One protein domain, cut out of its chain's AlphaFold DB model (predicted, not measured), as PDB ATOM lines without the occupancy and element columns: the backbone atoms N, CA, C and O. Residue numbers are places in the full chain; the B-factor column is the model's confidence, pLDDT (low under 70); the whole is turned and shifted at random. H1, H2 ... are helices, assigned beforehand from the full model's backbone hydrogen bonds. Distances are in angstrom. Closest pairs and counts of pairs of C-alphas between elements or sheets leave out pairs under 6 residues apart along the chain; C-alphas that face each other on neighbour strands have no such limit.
ATOM      1  N   ILE A   5     170.221  55.138 170.959       97.88
ATOM      2  CA  ILE A   5     171.249  54.332 170.299       97.88
ATOM      3  C   ILE A   5     171.731  55.059 169.040       97.88
ATOM      4  O   ILE A   5     172.927  55.356 168.930       97.88
ATOM      5  N   SER A   6     170.809  55.420 168.140       97.31
ATOM      6  CA  SER A   6     171.146  56.120 166.894       97.31
ATOM      7  C   SER A   6     171.804  57.473 167.148       97.31
ATOM      8  O   SER A   6     172.775  57.811 166.480       97.31
ATOM      9  N   ASP A   7     171.329  58.251 168.121       97.25
ATOM     10  CA  ASP A   7     171.891  59.575 168.409       97.25
ATOM     11  C   ASP A   7     173.301  59.506 168.995       97.25
ATOM     12  O   ASP A   7     174.132  60.383 168.751       97.25
ATOM     13  N   SER A   8     173.579  58.482 169.801       97.81
ATOM     14  CA  SER A   8     174.927  58.206 170.295       97.81
ATOM     15  C   SER A   8     175.867  57.846 169.141       97.81
ATOM     16  O   SER A   8     176.970  58.382 169.052       97.81
ATOM     17  N   THR A   9     175.411  56.998 168.216       98.25
ATOM     18  CA  THR A   9     176.189  56.615 167.029       98.25
ATOM     19  C   THR A   9     176.409  57.786 166.082       98.25
ATOM     20  O   THR A   9     177.531  57.993 165.631       98.25
ATOM     21  N   ARG A  10     175.383  58.603 165.827       97.88
ATOM     22  CA  ARG A  10     175.501  59.783 164.965       97.88
ATOM     23  C   ARG A  10     176.549  60.756 165.496       97.88
ATOM     24  O   ARG A  10     177.424  61.149 164.744       97.88
ATOM     25  N   ARG A  11     176.524  61.056 166.801       97.75
ATOM     26  CA  ARG A  11     177.545  61.907 167.439       97.75
ATOM     27  C   ARG A  11     178.954  61.349 167.262       97.75
ATOM     28  O   ARG A  11     179.835  62.083 166.840       97.75
ATOM     29  N   LEU A  12     179.146  60.048 167.506       98.00
ATOM     30  CA  LEU A  12     180.436  59.395 167.266       98.00
ATOM     31  C   LEU A  12     180.909  59.597 165.817       98.00
ATOM     32  O   LEU A  12     182.067  59.933 165.598       98.00
ATOM     33  N   LEU A  13     180.030  59.373 164.837       97.88
ATOM     34  CA  LEU A  13     180.376  59.455 163.416       97.88
ATOM     35  C   LEU A  13     180.554  60.894 162.909       97.88
ATOM     36  O   LEU A  13     181.289  61.097 161.941       97.88
ATOM     37  N   ASP A  14     179.880  61.866 163.522       97.69
ATOM     38  CA  ASP A  14     180.008  63.295 163.213       97.69
ATOM     39  C   ASP A  14     181.311  63.884 163.781       97.69
ATOM     40  O   ASP A  14     181.902  64.771 163.165       97.69
ATOM     41  N   ASP A  15     181.790  63.357 164.912       97.12
ATOM     42  CA  ASP A  15     183.045  63.773 165.557       97.12
ATOM     43  C   ASP A  15     184.299  63.153 164.901       97.12
ATOM     44  O   ASP A  15     185.429  63.559 165.193       97.12
ATOM     45  N   MET A  16     184.134  62.165 164.013       97.25
ATOM     46  CA  MET A  16     185.244  61.508 163.316       97.25
ATOM     47  C   MET A  16     185.827  62.367 162.190       97.25
ATOM     48  O   MET A  16     185.108  63.008 161.423       97.25
ATOM     49  N   ASP A  17     187.149  62.286 162.007       97.81
ATOM     50  CA  ASP A  17     187.782  62.809 160.796       97.81
ATOM     51  C   ASP A  17     187.175  62.124 159.549       97.81
ATOM     52  O   ASP A  17     187.127  60.890 159.497       97.81
ATOM     53  N   PRO A  18     186.738  62.879 158.521       97.62
ATOM     54  CA  PRO A  18     186.053  62.300 157.368       97.62
ATOM     55  C   PRO A  18     186.865  61.253 156.597       97.62
ATOM     56  O   PRO A  18     186.281  60.335 156.022       97.62
ATOM     57  N   LYS A  19     188.201  61.367 156.561       97.56
ATOM     58  CA  LYS A  19     189.044  60.374 155.878       97.56
ATOM     59  C   LYS A  19     189.120  59.092 156.693       97.56
ATOM     60  O   LYS A  19     188.940  58.019 156.127       97.56
ATOM     61  N   VAL A  20     189.313  59.219 158.006       97.06
ATOM     62  CA  VAL A  20     189.307  58.078 158.932       97.06
ATOM     63  C   VAL A  20     187.960  57.360 158.880       97.06
ATOM     64  O   VAL A  20     187.921  56.141 158.727       97.06
ATOM     65  N   ARG A  21     186.848  58.103 158.913       97.69
ATOM     66  CA  ARG A  21     185.503  57.535 158.778       97.69
ATOM     67  C   ARG A  21     185.350  56.740 157.480       97.69
ATOM     68  O   ARG A  21     184.925  55.592 157.535       97.69
ATOM     69  N   ALA A  22     185.744  57.307 156.340       97.50
ATOM     70  CA  ALA A  22     185.638  56.630 155.047       97.50
ATOM     71  C   ALA A  22     186.512  55.361 154.953       97.50
ATOM     72  O   ALA A  22     186.144  54.396 154.282       97.50
ATOM     73  N   GLU A  23     187.677  55.348 155.606       96.94
ATOM     74  CA  GLU A  23     188.527  54.155 155.709       96.94
ATOM     75  C   GLU A  23     187.873  53.063 156.560       96.94
ATOM     76  O   GLU A  23     187.864  51.901 156.154       96.94
ATOM     77  N   ILE A  24     187.280  53.430 157.698       97.31
ATOM     78  CA  ILE A  24     186.566  52.491 158.570       97.31
ATOM     79  C   ILE A  24     185.316  51.944 157.873       97.31
ATOM     80  O   ILE A  24     185.092  50.737 157.901       97.31
ATOM     81  N   GLU A  25     184.524  52.799 157.221       97.50
ATOM     82  CA  GLU A  25     183.340  52.389 156.455       97.50
ATOM     83  C   GLU A  25     183.704  51.360 155.380       97.50
ATOM     84  O   GLU A  25     183.035  50.334 155.259       97.50
ATOM     85  N   ARG A  26     184.811  51.581 154.658       95.62
ATOM     86  CA  ARG A  26     185.337  50.601 153.699       95.62
ATOM     87  C   ARG A  26     185.767  49.309 154.390       95.62
ATOM     88  O   ARG A  26     185.424  48.230 153.922       95.62
ATOM     89  N   GLY A  27     186.478  49.414 155.512       93.50
ATOM     90  CA  GLY A  27     186.915  48.261 156.294       93.50
ATOM     91  C   GLY A  27     185.748  47.387 156.761       93.50
ATOM     92  O   GLY A  27     185.827  46.166 156.642       93.50
ATOM     93  N   VAL A  28     184.656  47.995 157.226       94.00
ATOM     94  CA  VAL A  28     183.430  47.285 157.613       94.00
ATOM     95  C   VAL A  28     182.761  46.630 156.410       94.00
ATOM     96  O   VAL A  28     182.428  45.447 156.475       94.00
ATOM     97  N   ALA A  29     182.613  47.356 155.300       92.06
ATOM     98  CA  ALA A  29     182.003  46.816 154.087       92.06
ATOM     99  C   ALA A  29     182.782  45.610 153.526       92.06
ATOM    100  O   ALA A  29     182.185  44.625 153.111       92.06
ATOM    101  N   GLU A  30     184.117  45.657 153.553       90.94
ATOM    102  CA  GLU A  30     184.969  44.604 152.985       90.94
ATOM    103  C   GLU A  30     185.172  43.401 153.918       90.94
ATOM    104  O   GLU A  30     185.373  42.287 153.432       90.94
ATOM    105  N   ASN A  31     185.160  43.607 155.242       90.88
ATOM    106  CA  ASN A  31     185.624  42.598 156.203       90.88
ATOM    107  C   ASN A  31     184.557  42.122 157.200       90.88
ATOM    108  O   ASN A  31     184.836  41.205 157.976       90.88
ATOM    109  N   SER A  32     183.361  42.718 157.219       90.31
ATOM    110  CA  SER A  32     182.275  42.217 158.065       90.31
ATOM    111  C   SER A  32     181.810  40.834 157.600       90.31
ATOM    112  O   SER A  32     181.708  40.526 156.413       90.31
ATOM    113  N   VAL A  33     181.530  39.958 158.562       87.50
ATOM    114  CA  VAL A  33     181.084  38.591 158.298       87.50
ATOM    115  C   VAL A  33     179.563  38.544 158.365       87.50
ATOM    116  O   VAL A  33     178.958  38.451 159.438       87.50
ATOM    117  N   ARG A  34     178.939  38.585 157.190       85.94
ATOM    118  CA  ARG A  34     177.485  38.531 157.007       85.94
ATOM    119  C   ARG A  34     177.089  37.405 156.052       85.94
ATOM    120  O   ARG A  34     177.934  36.714 155.483       85.94
ATOM    121  N   ALA A  35     175.785  37.160 155.941       81.12
ATOM    122  CA  ALA A  35     175.268  36.232 154.945       81.12
ATOM    123  C   ALA A  35     175.616  36.760 153.539       81.12
ATOM    124  O   ALA A  35     175.656  37.978 153.351       81.12
ATOM    125  N   PRO A  36     175.867  35.883 152.549       77.19
ATOM    126  CA  PRO A  36     176.227  36.323 151.204       77.19
ATOM    127  C   PRO A  36     175.223  37.333 150.630       77.19
ATOM    128  O   PRO A  36     174.022  37.070 150.615       77.19
ATOM    129  N   GLY A  37     175.726  38.471 150.143       80.12
ATOM    130  CA  GLY A  37     174.908  39.532 149.544       80.12
ATOM    131  C   GLY A  37     174.184  40.439 150.543       80.12
ATOM    132  O   GLY A  37     173.370  41.256 150.116       80.12
ATOM    133  N   PHE A  38     174.462  40.309 151.842       86.81
ATOM    134  CA  PHE A  38     173.908  41.177 152.872       86.81
ATOM    135  C   PHE A  38     174.997  42.015 153.532       86.81
ATOM    136  O   PHE A  38     175.988  41.481 154.023       86.81
ATOM    137  N   GLU A  39     174.777  43.323 153.590       88.94
ATOM    138  CA  GLU A  39     175.719  44.287 154.147       88.94
ATOM    139  C   GLU A  39     174.988  45.233 155.103       88.94
ATOM    140  O   GLU A  39     173.818  45.581 154.901       88.94
ATOM    141  N   LEU A  40     175.699  45.646 156.147       93.88
ATOM    142  CA  LEU A  40     175.302  46.726 157.038       93.88
ATOM    143  C   LEU A  40     176.297  47.869 156.875       93.88
ATOM    144  O   LEU A  40     177.492  47.650 156.673       93.88
ATOM    145  N   THR A  41     175.808  49.100 156.973       96.88
ATOM    146  CA  THR A  41     176.703  50.259 157.044       96.88
ATOM    147  C   THR A  41     177.444  50.277 158.384       96.88
ATOM    148  O   THR A  41     177.014  49.655 159.354       96.88
ATOM    149  N   LEU A  42     178.528  51.056 158.482       97.94
ATOM    150  CA  LEU A  42     179.211  51.287 159.761       97.94
ATOM    151  C   LEU A  42     178.241  51.754 160.860       97.94
ATOM    152  O   LEU A  42     178.296  51.267 161.985       97.94
ATOM    153  N   GLU A  43     177.338  52.681 160.534       98.19
ATOM    154  CA  GLU A  43     176.320  53.167 161.470       98.19
ATOM    155  C   GLU A  43     175.410  52.031 161.951       98.19
ATOM    156  O   GLU A  43     175.150  51.899 163.148       98.19
ATOM    157  N   GLU A  44     174.954  51.190 161.028       98.06
ATOM    158  CA  GLU A  44     174.085  50.058 161.332       98.06
ATOM    159  C   GLU A  44     174.791  49.000 162.177       98.06
ATOM    160  O   GLU A  44     174.169  48.456 163.084       98.06
ATOM    161  N   GLU A  45     176.080  48.758 161.951       98.19
ATOM    162  CA  GLU A  45     176.878  47.828 162.753       98.19
ATOM    163  C   GLU A  45     177.054  48.303 164.201       98.19
ATOM    164  O   GLU A  45     176.906  47.531 165.154       98.19
ATOM    165  N   ILE A  46     177.306  49.599 164.393       98.56
ATOM    166  CA  ILE A  46     177.419  50.196 165.731       98.56
ATOM    167  C   ILE A  46     176.062  50.162 166.442       98.56
ATOM    168  O   ILE A  46     175.982  49.794 167.619       98.56
ATOM    169  N   ASN A  47     174.995  50.529 165.729       98.56
ATOM    170  CA  ASN A  47     173.629  50.498 166.244       98.56
ATOM    171  C   ASN A  47     173.214  49.073 166.625       98.56
ATOM    172  O   ASN A  47     172.690  48.869 167.720       98.56
ATOM    173  N   LEU A  48     173.516  48.089 165.774       98.38
ATOM    174  CA  LEU A  48     173.278  46.674 166.037       98.38
ATOM    175  C   LEU A  48     173.983  46.237 167.322       98.38
ATOM    176  O   LEU A  48     173.336  45.678 168.203       98.38
ATOM    177  N   ALA A  49     175.277  46.522 167.473       98.50
ATOM    178  CA  ALA A  49     176.033  46.106 168.652       98.50
ATOM    179  C   ALA A  49     175.496  46.738 169.953       98.50
ATOM    180  O   ALA A  49     175.363  46.046 170.967       98.50
ATOM    181  N   LYS A  50     175.122  48.025 169.934       98.69
ATOM    182  CA  LYS A  50     174.494  48.696 171.089       98.69
ATOM    183  C   LYS A  50     173.121  48.119 171.422       98.69
ATOM    184  O   LYS A  50     172.823  47.918 172.595       98.69
ATOM    185  N   ALA A  51     172.304  47.832 170.414       98.19
ATOM    186  CA  ALA A  51     170.984  47.246 170.607       98.19
ATOM    187  C   ALA A  51     171.069  45.814 171.148       98.19
ATOM    188  O   ALA A  51     170.371  45.475 172.097       98.19
ATOM    189  N   VAL A  52     171.987  45.002 170.616       98.25
ATOM    190  CA  VAL A  52     172.299  43.664 171.139       98.25
ATOM    191  C   VAL A  52     172.696  43.740 172.612       98.25
ATOM    192  O   VAL A  52     172.151  42.998 173.423       98.25
ATOM    193  N   LYS A  53     173.587  44.673 172.972       98.12
ATOM    194  CA  LYS A  53     173.984  44.913 174.364       98.12
ATOM    195  C   LYS A  53     172.789  45.296 175.241       98.12
ATOM    196  O   LYS A  53     172.668  44.771 176.339       98.12
ATOM    197  N   ALA A  54     171.928  46.199 174.769       96.88
ATOM    198  CA  ALA A  54     170.760  46.666 175.515       96.88
ATOM    199  C   ALA A  54     169.758  45.540 175.801       96.88
ATOM    200  O   ALA A  54     169.231  45.454 176.905       96.88
ATOM    201  N   VAL A  55     169.521  44.672 174.816       95.81
ATOM    202  CA  VAL A  55     168.567  43.563 174.937       95.81
ATOM    203  C   VAL A  55     169.128  42.431 175.797       95.81
ATOM    204  O   VAL A  55     168.384  41.882 176.607       95.81
ATOM    205  N   ALA A  56     170.410  42.090 175.633       95.31
ATOM    206  CA  ALA A  56     171.060  41.053 176.435       95.31
ATOM    207  C   ALA A  56     171.163  41.469 177.911       95.31
ATOM    208  O   ALA A  56     170.816  40.705 178.792       95.31
ATOM    209  N   ALA A  57     171.490  42.732 178.197       95.56
ATOM    210  CA  ALA A  57     171.684  43.215 179.565       95.56
ATOM    211  C   ALA A  57     170.389  43.431 180.386       95.56
ATOM    212  O   ALA A  57     170.413  44.189 181.362       95.56
ATOM    213  N   VAL A  58     169.254  42.828 180.009       94.31
ATOM    214  CA  VAL A  58     167.942  43.075 180.645       94.31
ATOM    215  C   VAL A  58     167.897  42.651 182.121       94.31
ATOM    216  O   VAL A  58     167.158  43.245 182.908       94.31
ATOM    217  N   ASP A  59     168.696  41.662 182.517       92.81
ATOM    218  CA  ASP A  59     168.913  41.227 183.902       92.81
ATOM    219  C   ASP A  59     170.370  41.441 184.373       92.81
ATOM    220  O   ASP A  59     170.792  40.925 185.411       92.81
ATOM    221  N   GLY A  60     171.098  42.319 183.675       93.81
ATOM    222  CA  GLY A  60     172.529  42.560 183.842       93.81
ATOM    223  C   GLY A  60     173.341  41.872 182.748       93.81
ATOM    224  O   GLY A  60     172.858  40.960 182.108       93.81
ATOM    225  N   LEU A  61     174.570  42.338 182.505       94.19
ATOM    226  CA  LEU A  61     175.449  41.739 181.497       94.19
ATOM    227  C   LEU A  61     176.599  41.000 182.180       94.19
ATOM    228  O   LEU A  61     177.417  41.614 182.881       94.19
ATOM    229  N   SER A  62     176.682  39.695 181.968       96.31
ATOM    230  CA  SER A  62     177.741  38.847 182.492       96.31
ATOM    231  C   SER A  62     179.046  38.998 181.705       96.31
ATOM    232  O   SER A  62     179.157  39.690 180.684       96.31
ATOM    233  N   ARG A  63     180.110  38.360 182.205       95.88
ATOM    234  CA  ARG A  63     181.428  38.411 181.560       95.88
ATOM    235  C   ARG A  63     181.426  37.639 180.239       95.88
ATOM    236  O   ARG A  63     182.100  38.041 179.285       95.88
ATOM    237  N   GLU A  64     180.716  36.524 180.202       95.00
ATOM    238  CA  GLU A  64     180.560  35.633 179.063       95.00
ATOM    239  C   GLU A  64     179.781  36.331 177.946       95.00
ATOM    240  O   GLU A  64     180.248  36.366 176.806       95.00
ATOM    241  N   GLU A  65     178.673  36.988 178.280       96.62
ATOM    242  CA  GLU A  65     177.897  37.785 177.331       96.62
ATOM    243  C   GLU A  65     178.696  38.980 176.804       96.62
ATOM    244  O   GLU A  65     178.763  39.205 175.595       96.62
ATOM    245  N   MET A  66     179.416  39.701 177.674       97.50
ATOM    246  CA  MET A  66     180.329  40.771 177.248       97.50
ATOM    247  C   MET A  66     181.411  40.251 176.286       97.50
ATOM    248  O   MET A  66     181.822  40.949 175.353       97.50
ATOM    249  N   THR A  67     181.884  39.019 176.485       95.12
ATOM    250  CA  THR A  67     182.825  38.370 175.562       95.12
ATOM    251  C   THR A  67     182.149  38.056 174.225       95.12
ATOM    252  O   THR A  67     182.730  38.338 173.174       95.12
ATOM    253  N   GLY A  68     180.913  37.551 174.249       94.81
ATOM    254  CA  GLY A  68     180.092  37.330 173.059       94.81
ATOM    255  C   GLY A  68     179.839  38.615 172.266       94.81
ATOM    256  O   GLY A  68     180.023  38.632 171.049       94.81
ATOM    257  N   LEU A  69     179.518  39.716 172.949       97.88
ATOM    258  CA  LEU A  69     179.334  41.034 172.342       97.88
ATOM    259  C   LEU A  69     180.615  41.527 171.656       97.88
ATOM    260  O   LEU A  69     180.575  41.976 170.513       97.88
ATOM    261  N   LYS A  70     181.772  41.410 172.318       97.56
ATOM    262  CA  LYS A  70     183.068  41.770 171.716       97.56
ATOM    263  C   LYS A  70     183.374  40.928 170.486       97.56
ATOM    264  O   LYS A  70     183.821  41.468 169.476       97.56
ATOM    265  N   PHE A  71     183.094  39.629 170.542       94.31
ATOM    266  CA  PHE A  71     183.247  38.756 169.385       94.31
ATOM    267  C   PHE A  71     182.335  39.185 168.228       94.31
ATOM    268  O   PHE A  71     182.800  39.271 167.095       94.31
ATOM    269  N   LEU A  72     181.077  39.545 168.503       95.44
ATOM    270  CA  LEU A  72     180.163  40.084 167.494       95.44
ATOM    271  C   LEU A  72     180.722  41.352 166.830       95.44
ATOM    272  O   LEU A  72     180.678  41.464 165.606       95.44
ATOM    273  N   MET A  73     181.307  42.273 167.596       97.69
ATOM    274  CA  MET A  73     181.914  43.486 167.033       97.69
ATOM    275  C   MET A  73     183.169  43.200 166.199       97.69
ATOM    276  O   MET A  73     183.374  43.841 165.170       97.69
ATOM    277  N   ILE A  74     183.977  42.210 166.594       95.62
ATOM    278  CA  ILE A  74     185.118  41.729 165.795       95.62
ATOM    279  C   ILE A  74     184.628  41.158 164.463       95.62
ATOM    280  O   ILE A  74     185.165  41.505 163.415       95.62
ATOM    281  N   MET A  75     183.578  40.334 164.488       93.19
ATOM    282  CA  MET A  75     182.960  39.785 163.274       93.19
ATOM    283  C   MET A  75     182.335  40.872 162.394       93.19
ATOM    284  O   MET A  75     182.195  40.679 161.193       93.19
ATOM    285  N   SER A  76     181.991  42.017 162.977       94.50
ATOM    286  CA  SER A  76     181.475  43.199 162.277       94.50
ATOM    287  C   SER A  76     182.598  44.135 161.797       94.50
ATOM    288  O   SER A  76     182.325  45.231 161.323       94.50
ATOM    289  N   ALA A  77     183.864  43.721 161.951       96.56
ATOM    290  CA  ALA A  77     185.064  44.483 161.606       96.56
ATOM    291  C   ALA A  77     185.135  45.887 162.243       96.56
ATOM    292  O   ALA A  77     185.775  46.793 161.705       96.56
ATOM    293  N   LEU A  78     184.513  46.074 163.414       97.62
ATOM    294  CA  LEU A  78     184.551  47.354 164.118       97.62
ATOM    295  C   LEU A  78     185.946  47.593 164.726       97.62
ATOM    296  O   LEU A  78     186.437  46.736 165.468       97.62
ATOM    297  N   PRO A  79     186.589  48.751 164.483       97.00
ATOM    298  CA  PRO A  79     187.845  49.127 165.129       97.00
ATOM    299  C   PRO A  79     187.726  49.220 166.652       97.00
ATOM    300  O   PRO A  79     186.651  49.484 167.190       97.00
ATOM    301  N   TYR A  80     188.855  49.073 167.347       96.88
ATOM    302  CA  TYR A  80     188.906  49.044 168.812       96.88
ATOM    303  C   TYR A  80     188.222  50.246 169.484       96.88
ATOM    304  O   TYR A  80     187.441  50.046 170.410       96.88
ATOM    305  N   ASP A  81     188.445  51.467 168.995       97.12
ATOM    306  CA  ASP A  81     187.859  52.676 169.596       97.12
ATOM    307  C   ASP A  81     186.326  52.687 169.487       97.12
ATOM    308  O   ASP A  81     185.621  53.087 170.414       97.12
ATOM    309  N   ILE A  82     185.786  52.152 168.389       98.25
ATOM    310  CA  ILE A  82     184.341  51.979 168.207       98.25
ATOM    311  C   ILE A  82     183.813  50.873 169.126       98.25
ATOM    312  O   ILE A  82     182.747  51.020 169.724       98.25
ATOM    313  N   GLN A  83     184.568  49.784 169.298       98.50
ATOM    314  CA  GLN A  83     184.214  48.743 170.263       98.50
ATOM    315  C   GLN A  83     184.154  49.293 171.692       98.50
ATOM    316  O   GLN A  83     183.219  48.967 172.423       98.50
ATOM    317  N   GLN A  84     185.115  50.136 172.094       98.38
ATOM    318  CA  GLN A  84     185.083  50.802 173.402       98.38
ATOM    319  C   GLN A  84     183.845  51.683 173.533       98.38
ATOM    320  O   GLN A  84     183.118  51.546 174.509       98.38
ATOM    321  N   HIS A  85     183.522  52.474 172.509       98.19
ATOM    322  CA  HIS A  85     182.315  53.294 172.516       98.19
ATOM    323  C   HIS A  85     181.026  52.475 172.737       98.19
ATOM    324  O   HIS A  85     180.143  52.892 173.486       98.19
ATOM    325  N   VAL A  86     180.902  51.287 172.132       98.50
ATOM    326  CA  VAL A  86     179.764  50.379 172.381       98.50
ATOM    327  C   VAL A  86     179.793  49.818 173.811       98.50
ATOM    328  O   VAL A  86     178.762  49.759 174.489       98.50
ATOM    329  N   VAL A  87     180.965  49.407 174.299       98.06
ATOM    330  CA  VAL A  87     181.140  48.853 175.655       98.06
ATOM    331  C   VAL A  87     180.845  49.894 176.737       98.06
ATOM    332  O   VAL A  87     180.226  49.552 177.744       98.06
ATOM    333  N   GLU A  88     181.199  51.154 176.514       97.75
ATOM    334  CA  GLU A  88     180.990  52.270 177.442       97.75
ATOM    335  C   GLU A  88     179.584  52.880 177.350       97.75
ATOM    336  O   GLU A  88     179.166  53.589 178.259       97.75
ATOM    337  N   PHE A  89     178.825  52.586 176.289       98.19
ATOM    338  CA  PHE A  89     177.469  53.107 176.111       98.19
ATOM    339  C   PHE A  89     176.537  52.720 177.274       98.19
ATOM    340  O   PHE A  89     176.309  51.535 177.531       98.19
ATOM    341  N   GLU A  90     175.992  53.718 177.967       96.31
ATOM    342  CA  GLU A  90     175.093  53.530 179.108       96.31
ATOM    343  C   GLU A  90     173.692  53.087 178.664       96.31
ATOM    344  O   GLU A  90     173.166  53.554 177.655       96.31
ATOM    345  N   LEU A  91     173.088  52.175 179.432       96.00
ATOM    346  CA  LEU A  91     171.799  51.548 179.110       96.00
ATOM    347  C   LEU A  91     170.639  52.034 179.990       96.00
ATOM    348  O   LEU A  91     169.506  51.616 179.784       96.00
ATOM    349  N   ASP A  92     170.904  52.908 180.962       93.12
ATOM    350  CA  ASP A  92     169.966  53.343 182.008       93.12
ATOM    351  C   ASP A  92     168.630  53.894 181.475       93.12
ATOM    352  O   ASP A  92     167.599  53.792 182.139       93.12
ATOM    353  N   ARG A  93     168.651  54.474 180.274       93.12
ATOM    354  CA  ARG A  93     167.488  55.079 179.609       93.12
ATOM    355  C   ARG A  93     167.121  54.418 178.285       93.12
ATOM    356  O   ARG A  93     166.207  54.898 177.622       93.12
ATOM    357  N   VAL A  94     167.833  53.366 177.890       96.31
ATOM    358  CA  VAL A  94     167.599  52.675 176.621       96.31
ATOM    359  C   VAL A  94     166.419  51.730 176.786       96.31
ATOM    360  O   VAL A  94     166.387  50.901 177.693       96.31
ATOM    361  N   THR A  95     165.442  51.864 175.902       95.44
ATOM    362  CA  THR A  95     164.233  51.042 175.895       95.44
ATOM    363  C   THR A  95     164.305  49.961 174.822       95.44
ATOM    364  O   THR A  95     165.122  50.016 173.902       95.44
ATOM    365  N   LEU A  96     163.408  48.976 174.901       95.31
ATOM    366  CA  LEU A  96     163.266  47.987 173.834       95.31
ATOM    367  C   LEU A  96     162.802  48.627 172.514       95.31
ATOM    368  O   LEU A  96     163.212  48.179 171.448       95.31
ATOM    369  N   GLU A  97     162.021  49.711 172.592       96.25
ATOM    370  CA  GLU A  97     161.584  50.508 171.437       96.25
ATOM    371  C   GLU A  97     162.767  51.205 170.743       96.25
ATOM    372  O   GLU A  97     162.826  51.258 169.514       96.25
ATOM    373  N   ASP A  98     163.767  51.669 171.508       96.88
ATOM    374  CA  ASP A  98     165.015  52.184 170.934       96.88
ATOM    375  C   ASP A  98     165.754  51.102 170.139       96.88
ATOM    376  O   ASP A  98     166.347  51.405 169.111       96.88
ATOM    377  N   ALA A  99     165.733  49.842 170.583       97.06
ATOM    378  CA  ALA A  99     166.366  48.748 169.852       97.06
ATOM    379  C   ALA A  99     165.550  48.337 168.614       97.06
ATOM    380  O   ALA A  99     166.104  48.227 167.518       97.06
ATOM    381  N   SER A 100     164.239  48.129 168.767       96.94
ATOM    382  CA  SER A 100     163.369  47.652 167.686       96.94
ATOM    383  C   SER A 100     163.171  48.688 166.576       96.94
ATOM    384  O   SER A 100     163.065  48.317 165.409       96.94
ATOM    385  N   GLY A 101     163.226  49.983 166.900       96.50
ATOM    386  CA  GLY A 101     163.095  51.080 165.937       96.50
ATOM    387  C   GLY A 101     164.324  51.349 165.055       96.50
ATOM    388  O   GLY A 101     164.262  52.239 164.207       96.50
ATOM    389  N   LEU A 102     165.442  50.630 165.235       96.69
ATOM    390  CA  LEU A 102     166.675  50.844 164.454       96.69
ATOM    391  C   LEU A 102     166.601  50.308 163.029       96.69
ATOM    392  O   LEU A 102     167.292  50.810 162.143       96.69
ATOM    393  N   PHE A 103     165.810  49.261 162.822       95.62
ATOM    394  CA  PHE A 103     165.771  48.523 161.570       95.62
ATOM    395  C   PHE A 103     164.333  48.389 161.076       95.62
ATOM    396  O   PHE A 103     163.413  48.329 161.889       95.62
ATOM    397  N   PRO A 104     164.112  48.311 159.752       95.19
ATOM    398  CA  PRO A 104     162.772  48.102 159.221       95.19
ATOM    399  C   PRO A 104     162.137  46.820 159.799       95.19
ATOM    400  O   PRO A 104     162.804  45.773 159.778       95.19
ATOM    401  N   PRO A 105     160.880  46.861 160.277       95.75
ATOM    402  CA  PRO A 105     160.169  45.668 160.732       95.75
ATOM    403  C   PRO A 105     160.064  44.609 159.627       95.75
ATOM    404  O   PRO A 105     160.069  44.932 158.437       95.75
ATOM    405  N   GLY A 106     160.029  43.334 160.012       94.19
ATOM    406  CA  GLY A 106     159.927  42.197 159.094       94.19
ATOM    407  C   GLY A 106     161.128  42.018 158.159       94.19
ATOM    408  O   GLY A 106     161.045  41.250 157.209       94.19
ATOM    409  N   SER A 107     162.237  42.730 158.385       93.56
ATOM    410  CA  SER A 107     163.403  42.696 157.500       93.56
ATOM    411  C   SER A 107     164.484  41.719 157.959       93.56
ATOM    412  O   SER A 107     164.585  41.335 159.127       93.56
ATOM    413  N   GLN A 108     165.395  41.390 157.046       92.88
ATOM    414  CA  GLN A 108     166.598  40.639 157.388       92.88
ATOM    415  C   GLN A 108     167.451  41.364 158.455       92.88
ATOM    416  O   GLN A 108     168.016  40.706 159.325       92.88
ATOM    417  N   LYS A 109     167.482  42.710 158.472       94.69
ATOM    418  CA  LYS A 109     168.170  43.510 159.512       94.69
ATOM    419  C   LYS A 109     167.558  43.295 160.898       94.69
ATOM    420  O   LYS A 109     168.285  43.087 161.868       94.69
ATOM    421  N   ALA A 110     166.230  43.259 160.978       95.56
ATOM    422  CA  ALA A 110     165.518  42.912 162.204       95.56
ATOM    423  C   ALA A 110     165.862  41.486 162.682       95.56
ATOM    424  O   ALA A 110     166.100  41.255 163.868       95.56
ATOM    425  N   CYS A 111     165.987  40.538 161.751       94.75
ATOM    426  CA  CYS A 111     166.414  39.173 162.055       94.75
ATOM    427  C   CYS A 111     167.838  39.120 162.651       94.75
ATOM    428  O   CYS A 111     168.071  38.421 163.640       94.75
ATOM    429  N   TYR A 112     168.773  39.916 162.114       94.94
ATOM    430  CA  TYR A 112     170.123  40.067 162.672       94.94
ATOM    431  C   TYR A 112     170.119  40.632 164.094       94.94
ATOM    432  O   TYR A 112     170.889  40.150 164.926       94.94
ATOM    433  N   LEU A 113     169.257  41.610 164.388       97.19
ATOM    434  CA  LEU A 113     169.128  42.164 165.734       97.19
ATOM    435  C   LEU A 113     168.663  41.103 166.735       97.19
ATOM    436  O   LEU A 113     169.355  40.860 167.726       97.19
ATOM    437  N   LEU A 114     167.546  40.425 166.459       97.69
ATOM    438  CA  LEU A 114     167.039  39.382 167.353       97.69
ATOM    439  C   LEU A 114     168.054  38.239 167.522       97.69
ATOM    440  O   LEU A 114     168.296  37.776 168.638       97.69
ATOM    441  N   SER A 115     168.671  37.798 166.424       96.38
ATOM    442  CA  SER A 115     169.671  36.729 166.449       96.38
ATOM    443  C   SER A 115     170.920  37.118 167.242       96.38
ATOM    444  O   SER A 115     171.395  36.328 168.057       96.38
ATOM    445  N   GLY A 116     171.439  38.334 167.053       96.50
ATOM    446  CA  GLY A 116     172.583  38.846 167.805       96.50
ATOM    447  C   GLY A 116     172.285  38.942 169.300       96.50
ATOM    448  O   GLY A 116     173.062  38.435 170.105       96.50
ATOM    449  N   ALA A 117     171.133  39.519 169.658       97.44
ATOM    450  CA  ALA A 117     170.705  39.698 171.043       97.44
ATOM    451  C   ALA A 117     170.575  38.357 171.769       97.44
ATOM    452  O   ALA A 117     171.202  38.142 172.802       97.44
ATOM    453  N   THR A 118     169.837  37.418 171.176       97.31
ATOM    454  CA  THR A 118     169.639  36.082 171.755       97.31
ATOM    455  C   THR A 118     170.930  35.273 171.822       97.31
ATOM    456  O   THR A 118     171.135  34.547 172.790       97.31
ATOM    457  N   THR A 119     171.820  35.394 170.829       95.81
ATOM    458  CA  THR A 119     173.118  34.696 170.839       95.81
ATOM    459  C   THR A 119     174.020  35.206 171.954       95.81
ATOM    460  O   THR A 119     174.675  34.395 172.605       95.81
ATOM    461  N   VAL A 120     174.067  36.525 172.172       96.88
ATOM    462  CA  VAL A 120     174.854  37.118 173.262       96.88
ATOM    463  C   VAL A 120     174.285  36.692 174.614       96.88
ATOM    464  O   VAL A 120     175.038  36.104 175.382       96.88
ATOM    465  N   ALA A 121     172.977  36.854 174.826       96.69
ATOM    466  CA  ALA A 121     172.268  36.436 176.042       96.69
ATOM    467  C   ALA A 121     172.420  34.932 176.358       96.69
ATOM    468  O   ALA A 121     172.488  34.476 177.492       96.69
ATOM    469  N   ALA A 122     172.538  34.084 175.334       96.38
ATOM    470  CA  ALA A 122     172.679  32.646 175.541       96.38
ATOM    471  C   ALA A 122     174.092  32.183 175.974       96.38
ATOM    472  O   ALA A 122     174.265  30.979 176.232       96.38
ATOM    473  N   MET A 123     175.095  33.075 176.029       93.31
ATOM    474  CA  MET A 123     176.514  32.721 176.220       93.31
ATOM    475  C   MET A 123     176.798  32.021 177.553       93.31
ATOM    476  O   MET A 123     177.480  30.990 177.573       93.31
ATOM    477  N   ASP A 124     176.233  32.497 178.653       92.94
ATOM    478  CA  ASP A 124     176.235  31.826 179.961       92.94
ATOM    479  C   ASP A 124     174.950  31.020 180.206       92.94
ATOM    480  O   ASP A 124     174.985  29.996 180.892       92.94
ATOM    481  N   GLY A 125     173.864  31.368 179.527       92.56
ATOM    482  CA  GLY A 125     172.664  30.556 179.413       92.56
ATOM    483  C   GLY A 125     171.415  31.410 179.515       92.56
ATOM    484  O   GLY A 125     171.175  32.018 180.542       92.56
ATOM    485  N   LEU A 126     170.573  31.334 178.484       93.62
ATOM    486  CA  LEU A 126     169.426  32.224 178.346       93.62
ATOM    487  C   LEU A 126     168.409  32.068 179.495       93.62
ATOM    488  O   LEU A 126     167.722  31.031 179.599       93.62
ATOM    489  N   SER A 127     168.309  33.111 180.311       94.81
ATOM    490  CA  SER A 127     167.400  33.294 181.434       94.81
ATOM    491  C   SER A 127     165.944  33.419 180.965       94.81
ATOM    492  O   SER A 127     165.638  33.588 179.781       94.81
ATOM    493  N   ALA A 128     164.998  33.287 181.899       95.56
ATOM    494  CA  ALA A 128     163.580  33.462 181.580       95.56
ATOM    495  C   ALA A 128     163.242  34.923 181.232       95.56
ATOM    496  O   ALA A 128     162.341  35.162 180.429       95.56
ATOM    497  N   GLN A 129     163.957  35.884 181.826       95.31
ATOM    498  CA  GLN A 129     163.754  37.310 181.585       95.31
ATOM    499  C   GLN A 129     164.310  37.714 180.215       95.31
ATOM    500  O   GLN A 129     163.617  38.387 179.453       95.31
ATOM    501  N   GLU A 130     165.499  37.227 179.861       96.38
ATOM    502  CA  GLU A 130     166.091  37.424 178.536       96.38
ATOM    503  C   GLU A 130     165.256  36.767 177.435       96.38
ATOM    504  O   GLU A 130     165.019  37.371 176.390       96.38
ATOM    505  N   GLU A 131     164.742  35.549 177.661       96.94
ATOM    506  CA  GLU A 131     163.848  34.909 176.693       96.94
ATOM    507  C   GLU A 131     162.556  35.714 176.500       96.94
ATOM    508  O   GLU A 131     162.116  35.895 175.363       96.94
ATOM    509  N   ALA A 132     161.943  36.204 177.582       96.69
ATOM    510  CA  ALA A 132     160.746  37.036 177.488       96.69
ATOM    511  C   ALA A 132     161.026  38.334 176.708       96.69
ATOM    512  O   ALA A 132     160.275  38.657 175.788       96.69
ATOM    513  N   SER A 133     162.142  39.004 177.010       96.12
ATOM    514  CA  SER A 133     162.611  40.204 176.303       96.12
ATOM    515  C   SER A 133     162.863  39.932 174.815       96.12
ATOM    516  O   SER A 133     162.403  40.677 173.953       96.12
ATOM    517  N   ALA A 134     163.502  38.810 174.470       97.06
ATOM    518  CA  ALA A 134     163.735  38.413 173.082       97.06
ATOM    519  C   ALA A 134     162.435  38.135 172.311       97.06
ATOM    520  O   ALA A 134     162.331  38.446 171.122       97.06
ATOM    521  N   ARG A 135     161.425  37.556 172.968       98.31
ATOM    522  CA  ARG A 135     160.100  37.342 172.364       98.31
ATOM    523  C   ARG A 135     159.375  38.657 172.129       98.31
ATOM    524  O   ARG A 135     158.808  38.845 171.055       98.31
ATOM    525  N   GLU A 136     159.421  39.559 173.104       98.00
ATOM    526  CA  GLU A 136     158.865  40.903 172.975       98.00
ATOM    527  C   GLU A 136     159.555  41.679 171.845       98.00
ATOM    528  O   GLU A 136     158.878  42.247 170.988       98.00
ATOM    529  N   LEU A 137     160.888  41.605 171.765       98.12
ATOM    530  CA  LEU A 137     161.671  42.177 170.673       98.12
ATOM    531  C   LEU A 137     161.229  41.613 169.322       98.12
ATOM    532  O   LEU A 137     160.982  42.372 168.392       98.12
ATOM    533  N   GLY A 138     161.110  40.287 169.210       97.69
ATOM    534  CA  GLY A 138     160.668  39.628 167.982       97.69
ATOM    535  C   GLY A 138     159.294  40.105 167.509       97.69
ATOM    536  O   GLY A 138     159.109  40.323 166.311       97.69
ATOM    537  N   ALA A 139     158.365  40.334 168.443       98.00
ATOM    538  CA  ALA A 139     157.049  40.887 168.144       98.00
ATOM    539  C   ALA A 139     157.118  42.356 167.686       98.00
ATOM    540  O   ALA A 139     156.488  42.702 166.690       98.00
ATOM    541  N   GLN A 140     157.904  43.207 168.359       98.00
ATOM    542  CA  GLN A 140     158.096  44.613 167.958       98.00
ATOM    543  C   GLN A 140     158.795  44.747 166.599       98.00
ATOM    544  O   GLN A 140     158.549  45.693 165.858       98.00
ATOM    545  N   LEU A 141     159.647  43.782 166.263       97.50
ATOM    546  CA  LEU A 141     160.317  43.675 164.973       97.50
ATOM    547  C   LEU A 141     159.434  43.073 163.871       97.50
ATOM    548  O   LEU A 141     159.923  42.884 162.760       97.50
ATOM    549  N   GLU A 142     158.171  42.743 164.160       97.31
ATOM    550  CA  GLU A 142     157.222  42.107 163.235       97.31
ATOM    551  C   GLU A 142     157.755  40.805 162.604       97.31
ATOM    552  O   GLU A 142     157.448  40.459 161.460       97.31
ATOM    553  N   LEU A 143     158.569  40.054 163.348       96.31
ATOM    554  CA  LEU A 143     159.052  38.747 162.915       96.31
ATOM    555  C   LEU A 143     157.997  37.679 163.209       96.31
ATOM    556  O   LEU A 143     157.353  37.680 164.255       96.31
ATOM    557  N   ALA A 144     157.849  36.710 162.304       95.81
ATOM    558  CA  ALA A 144     156.921  35.607 162.517       95.81
ATOM    559  C   ALA A 144     157.295  34.797 163.775       95.81
ATOM    560  O   ALA A 144     158.446  34.382 163.919       95.81
ATOM    561  N   ASP A 145     156.317  34.453 164.620       96.38
ATOM    562  CA  ASP A 145     156.533  33.698 165.870       96.38
ATOM    563  C   ASP A 145     157.381  32.433 165.685       96.38
ATOM    564  O   ASP A 145     158.200  32.072 166.530       96.38
ATOM    565  N   LYS A 146     157.194  31.731 164.560       95.56
ATOM    566  CA  LYS A 146     157.985  30.539 164.226       95.56
ATOM    567  C   LYS A 146     159.465  30.870 164.053       95.56
ATOM    568  O   LYS A 146     160.298  30.126 164.557       95.56
ATOM    569  N   LEU A 147     159.783  31.969 163.375       95.19
ATOM    570  CA  LEU A 147     161.156  32.428 163.197       95.19
ATOM    571  C   LEU A 147     161.761  32.842 164.540       95.19
ATOM    572  O   LEU A 147     162.848  32.379 164.872       95.19
ATOM    573  N   VAL A 148     161.028  33.616 165.348       97.00
ATOM    574  CA  VAL A 148     161.459  34.021 166.699       97.00
ATOM    575  C   VAL A 148     161.805  32.797 167.554       97.00
ATOM    576  O   VAL A 148     162.887  32.724 168.133       97.00
ATOM    577  N   ASN A 149     160.927  31.789 167.574       97.06
ATOM    578  CA  ASN A 149     161.157  30.539 168.300       97.06
ATOM    579  C   ASN A 149     162.417  29.803 167.836       97.06
ATOM    580  O   ASN A 149     163.179  29.304 168.664       97.06
ATOM    581  N   VAL A 150     162.630  29.717 166.521       96.50
ATOM    582  CA  VAL A 150     163.792  29.021 165.962       96.50
ATOM    583  C   VAL A 150     165.084  29.778 166.270       96.50
ATOM    584  O   VAL A 150     166.057  29.138 166.656       96.50
ATOM    585  N   LEU A 151     165.096  31.111 166.175       96.19
ATOM    586  CA  LEU A 151     166.271  31.924 166.512       96.19
ATOM    587  C   LEU A 151     166.649  31.790 167.992       96.19
ATOM    588  O   LEU A 151     167.819  31.584 168.302       96.19
ATOM    589  N   ILE A 152     165.669  31.819 168.900       97.44
ATOM    590  CA  ILE A 152     165.907  31.604 170.336       97.44
ATOM    591  C   ILE A 152     166.458  30.191 170.595       97.44
ATOM    592  O   ILE A 152     167.414  30.023 171.355       97.44
ATOM    593  N   ALA A 153     165.875  29.164 169.969       97.00
ATOM    594  CA  ALA A 153     166.332  27.786 170.133       97.00
ATOM    595  C   ALA A 153     167.755  27.576 169.584       97.00
ATOM    596  O   ALA A 153     168.571  26.912 170.227       97.00
ATOM    597  N   GLU A 154     168.063  28.164 168.427       96.50
ATOM    598  CA  GLU A 154     169.392  28.146 167.814       96.50
ATOM    599  C   GLU A 154     170.418  28.846 168.711       96.50
ATOM    600  O   GLU A 154     171.447  28.252 169.027       96.50
ATOM    601  N   ALA A 155     170.109  30.042 169.213       96.31
ATOM    602  CA  ALA A 155     170.973  30.773 170.133       96.31
ATOM    603  C   ALA A 155     171.278  29.971 171.410       96.31
ATOM    604  O   ALA A 155     172.443  29.841 171.797       96.31
ATOM    605  N   ARG A 156     170.257  29.348 172.024       96.38
ATOM    606  CA  ARG A 156     170.434  28.440 173.174       96.38
ATOM    607  C   ARG A 156     171.386  27.288 172.836       96.38
ATOM    608  O   ARG A 156     172.289  26.993 173.623       96.38
ATOM    609  N   ALA A 157     171.201  26.649 171.679       96.75
ATOM    610  CA  ALA A 157     172.063  25.561 171.224       96.75
ATOM    611  C   ALA A 157     173.506  26.038 170.993       96.75
ATOM    612  O   ALA A 157     174.441  25.359 171.422       96.75
ATOM    613  N   THR A 158     173.687  27.223 170.404       95.06
ATOM    614  CA  THR A 158     175.004  27.830 170.166       95.06
ATOM    615  C   THR A 158     175.722  28.100 171.483       95.06
ATOM    616  O   THR A 158     176.852  27.646 171.657       95.06
ATOM    617  N   GLY A 159     175.064  28.744 172.452       93.06
ATOM    618  CA  GLY A 159     175.649  28.987 173.773       93.06
ATOM    619  C   GLY A 159     176.051  27.689 174.486       93.06
ATOM    620  O   GLY A 159     177.153  27.574 175.026       93.06
ATOM    621  N   MET A 160     175.203  26.655 174.422       94.56
ATOM    622  CA  MET A 160     175.523  25.331 174.969       94.56
ATOM    623  C   MET A 160     176.730  24.675 174.287       94.56
ATOM    624  O   MET A 160     177.560  24.082 174.977       94.56
ATOM    625  N   ALA A 161     176.821  24.754 172.958       95.06
ATOM    626  CA  ALA A 161     177.929  24.195 172.187       95.06
ATOM    627  C   ALA A 161     179.246  24.922 172.502       95.06
ATOM    628  O   ALA A 161     180.255  24.274 172.787       95.06
ATOM    629  N   MET A 162     179.218  26.257 172.570       91.81
ATOM    630  CA  MET A 162     180.379  27.078 172.928       91.81
ATOM    631  C   MET A 162     180.902  26.752 174.330       91.81
ATOM    632  O   MET A 162     182.103  26.535 174.489       91.81
ATOM    633  N   ARG A 163     180.023  26.609 175.334       90.00
ATOM    634  CA  ARG A 163     180.427  26.211 176.699       90.00
ATOM    635  C   ARG A 163     181.048  24.814 176.769       90.00
ATOM    636  O   ARG A 163     181.854  24.550 177.657       90.00
ATOM    637  N   LYS A 164     180.680  23.921 175.849       94.12
ATOM    638  CA  LYS A 164     181.258  22.574 175.733       94.12
ATOM    639  C   LYS A 164     182.539  22.529 174.893       94.12
ATOM    640  O   LYS A 164     183.175  21.481 174.858       94.12
ATOM    641  N   GLY A 165     182.909  23.625 174.224       92.75
ATOM    642  CA  GLY A 165     184.010  23.642 173.259       92.75
ATOM    643  C   GLY A 165     183.716  22.847 171.979       92.75
ATOM    644  O   GLY A 165     184.645  22.408 171.306       92.75
ATOM    645  N   ASP A 166     182.440  22.630 171.649       95.94
ATOM    646  CA  ASP A 166     182.019  21.873 170.466       95.94
ATOM    647  C   ASP A 166     182.015  22.776 169.224       95.94
ATOM    648  O   ASP A 166     180.991  23.331 168.815       95.94
ATOM    649  N   HIS A 167     183.204  22.987 168.663       93.19
ATOM    650  CA  HIS A 167     183.403  23.886 167.528       93.19
ATOM    651  C   HIS A 167     182.677  23.422 166.257       93.19
ATOM    652  O   HIS A 167     182.167  24.261 165.517       93.19
ATOM    653  N   GLU A 168     182.577  22.109 166.027       95.69
ATOM    654  CA  GLU A 168     181.878  21.557 164.860       95.69
ATOM    655  C   GLU A 168     180.381  21.874 164.913       95.69
ATOM    656  O   GLU A 168     179.813  22.360 163.930       95.69
ATOM    657  N   LEU A 169     179.752  21.681 166.078       95.75
ATOM    658  CA  LEU A 169     178.348  22.030 166.270       95.75
ATOM    659  C   LEU A 169     178.115  23.541 166.148       95.75
ATOM    660  O   LEU A 169     177.136  23.958 165.530       95.75
ATOM    661  N   VAL A 170     179.014  24.370 166.687       92.69
ATOM    662  CA  VAL A 170     178.933  25.834 166.530       92.69
ATOM    663  C   VAL A 170     178.948  26.229 165.052       92.69
ATOM    664  O   VAL A 170     178.164  27.085 164.637       92.69
ATOM    665  N   ASP A 171     179.800  25.613 164.238       91.25
ATOM    666  CA  ASP A 171     179.888  25.933 162.813       91.25
ATOM    667  C   ASP A 171     178.681  25.433 162.007       91.25
ATOM    668  O   ASP A 171     178.287  26.075 161.028       91.25
ATOM    669  N   GLU A 172     178.055  24.331 162.419       94.44
ATOM    670  CA  GLU A 172     176.786  23.879 161.842       94.44
ATOM    671  C   GLU A 172     175.630  24.828 162.209       94.44
ATOM    672  O   GLU A 172     174.847  25.225 161.344       94.44
ATOM    673  N   LEU A 173     175.565  25.289 163.460       93.94
ATOM    674  CA  LEU A 173     174.551  26.247 163.918       93.94
ATOM    675  C   LEU A 173     174.691  27.617 163.236       93.94
ATOM    676  O   LEU A 173     173.688  28.216 162.843       93.94
ATOM    677  N   LYS A 174     175.922  28.085 162.981       89.00
ATOM    678  CA  LYS A 174     176.164  29.287 162.157       89.00
ATOM    679  C   LYS A 174     175.605  29.134 160.740       89.00
ATOM    680  O   LYS A 174     175.015  30.079 160.213       89.00
ATOM    681  N   ARG A 175     175.777  27.961 160.120       89.06
ATOM    682  CA  ARG A 175     175.232  27.667 158.783       89.06
ATOM    683  C   ARG A 175     173.705  27.632 158.795       89.06
ATOM    684  O   ARG A 175     173.089  28.230 157.914       89.06
ATOM    685  N   LEU A 176     173.104  27.021 159.817       91.38
ATOM    686  CA  LEU A 176     171.656  27.057 160.029       91.38
ATOM    687  C   LEU A 176     171.150  28.501 160.145       91.38
ATOM    688  O   LEU A 176     170.216  28.873 159.441       91.38
ATOM    689  N   ARG A 177     171.791  29.332 160.972       90.00
ATOM    690  CA  ARG A 177     171.432  30.746 161.149       90.00
ATOM    691  C   ARG A 177     171.464  31.527 159.836       90.00
ATOM    692  O   ARG A 177     170.504  32.220 159.518       90.00
ATOM    693  N   ALA A 178     172.530  31.376 159.049       84.81
ATOM    694  CA  ALA A 178     172.621  32.007 157.735       84.81
ATOM    695  C   ALA A 178     171.487  31.558 156.797       84.81
ATOM    696  O   ALA A 178     170.925  32.384 156.079       84.81
ATOM    697  N   ALA A 179     171.107  30.277 156.835       86.94
ATOM    698  CA  ALA A 179     169.981  29.770 156.057       86.94
ATOM    699  C   ALA A 179     168.640  30.360 156.523       86.94
ATOM    700  O   ALA A 179     167.827  30.720 155.678       86.94
ATOM    701  N   LEU A 180     168.419  30.516 157.837       86.38
ATOM    702  CA  LEU A 180     167.198  31.121 158.389       86.38
ATOM    703  C   LEU A 180     166.981  32.552 157.890       86.38
ATOM    704  O   LEU A 180     165.847  32.940 157.622       86.38
ATOM    705  N   PHE A 181     168.061  33.316 157.722       83.06
ATOM    706  CA  PHE A 181     167.986  34.689 157.221       83.06
ATOM    707  C   PHE A 181     167.560  34.777 155.754       83.06
ATOM    708  O   PHE A 181     167.022  35.802 155.359       83.06
ATOM    709  N   GLY A 182     167.763  33.721 154.961       72.75
ATOM    710  CA  GLY A 182     167.320  33.659 153.565       72.75
ATOM    711  C   GLY A 182     165.822  33.381 153.379       72.75
ATOM    712  O   GLY A 182     165.363  33.326 152.243       72.75
ATOM    713  N   TYR A 183     165.072  33.168 154.468       70.31
ATOM    714  CA  TYR A 183     163.619  32.947 154.451       70.31
ATOM    715  C   TYR A 183     162.808  34.157 154.943       70.31
ATOM    716  O   TYR A 183     161.591  34.035 155.106       70.31
TER     717      TYR A 183
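Overview. This is residues 5 to 183 of the 184 residues of an uncharacterized protein of Enhygromyxa salina (UniProt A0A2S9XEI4). Six helices, H3, H4, H7, H8, H9 and H10, make an up-and-down bundle, with H3 and H7 in its core and the hairpin of H9 and H10 on one side. At the other end H1 and H2 form a V whose tip, residues 14 to 20, sticks out, while the short helices H5 and H6 pack on H3. The printed part has 179 residues with ten named helices, H1 to H10 in chain order, and no named strand; the class is all helix. It is compact, with a radius of gyration of the C-alphas of 15.3 A, and rounded, spanning 42 by 34 by 31 A.

Along the chain. H1, residues 5 to 14, begins with C-alpha 5 at (171.249, 54.332, 170.299). H2 is residues 18 to 31, 19.7 A long from first to last C-alpha, and H3 is residues 42 to 56, 21.2 A. H4 is residues 63 to 75, 18.4 A, H5 residues 80 to 88, 12.1 A, and H6 residues 96 to 100. H7, residues 108 to 121, is 19.9 A long, and H8, residues 128 to 140, 18.4 A. H9, residues 145 to 164, is the longest at 28.9 A and begins with C-alpha 145 at (156.533, 33.698, 165.870). H10, residues 167 to 181, is 21.5 A long and ends with C-alpha 181 at (167.986, 34.689, 157.221).

Arrangement. H3 is the hub, touching seven helices. It touches H7 at a steep tilt of 44 degrees, the same way; the closest C-alphas, of Val 52 and Ala 117, are 4.3 A apart. H3 and H4 form a hairpin at a shallow tilt of 17 degrees, closest at Ala 49 and Met 73, C-alphas 6.6 A apart. H1 touches H3, closest at the C-alphas of Ile 5 and Asn 47, 6.1 A. H2 touches H3 with residues 24 to 29 alone, closest at the C-alphas of Glu 25 and Leu 42, 5.4 A. H5 touches H3 at the C-alphas of Val 86 and Lys 50, 5.7 A, and H6 at those of Ala 99 and Ala 51, 4.9 A. H7 and H8 form a hairpin at a shallow tilt of 7 degrees, as do H9 and H10 at 16 degrees. H9 touches H7, closest at the C-alphas of Ala 155 and Thr 119, 4.5 A. H3 and H9 are apart. In each of the ten helices every O i to N i+4 pair is within hydrogen-bond range.

Size, cuts and confidence. The two C-alphas farthest apart, of Lys 19 and Ala 128, are 45.1 A apart. The printed part has no cut and no long link. Its mean pLDDT is 95.0, and no printed residue is under 70.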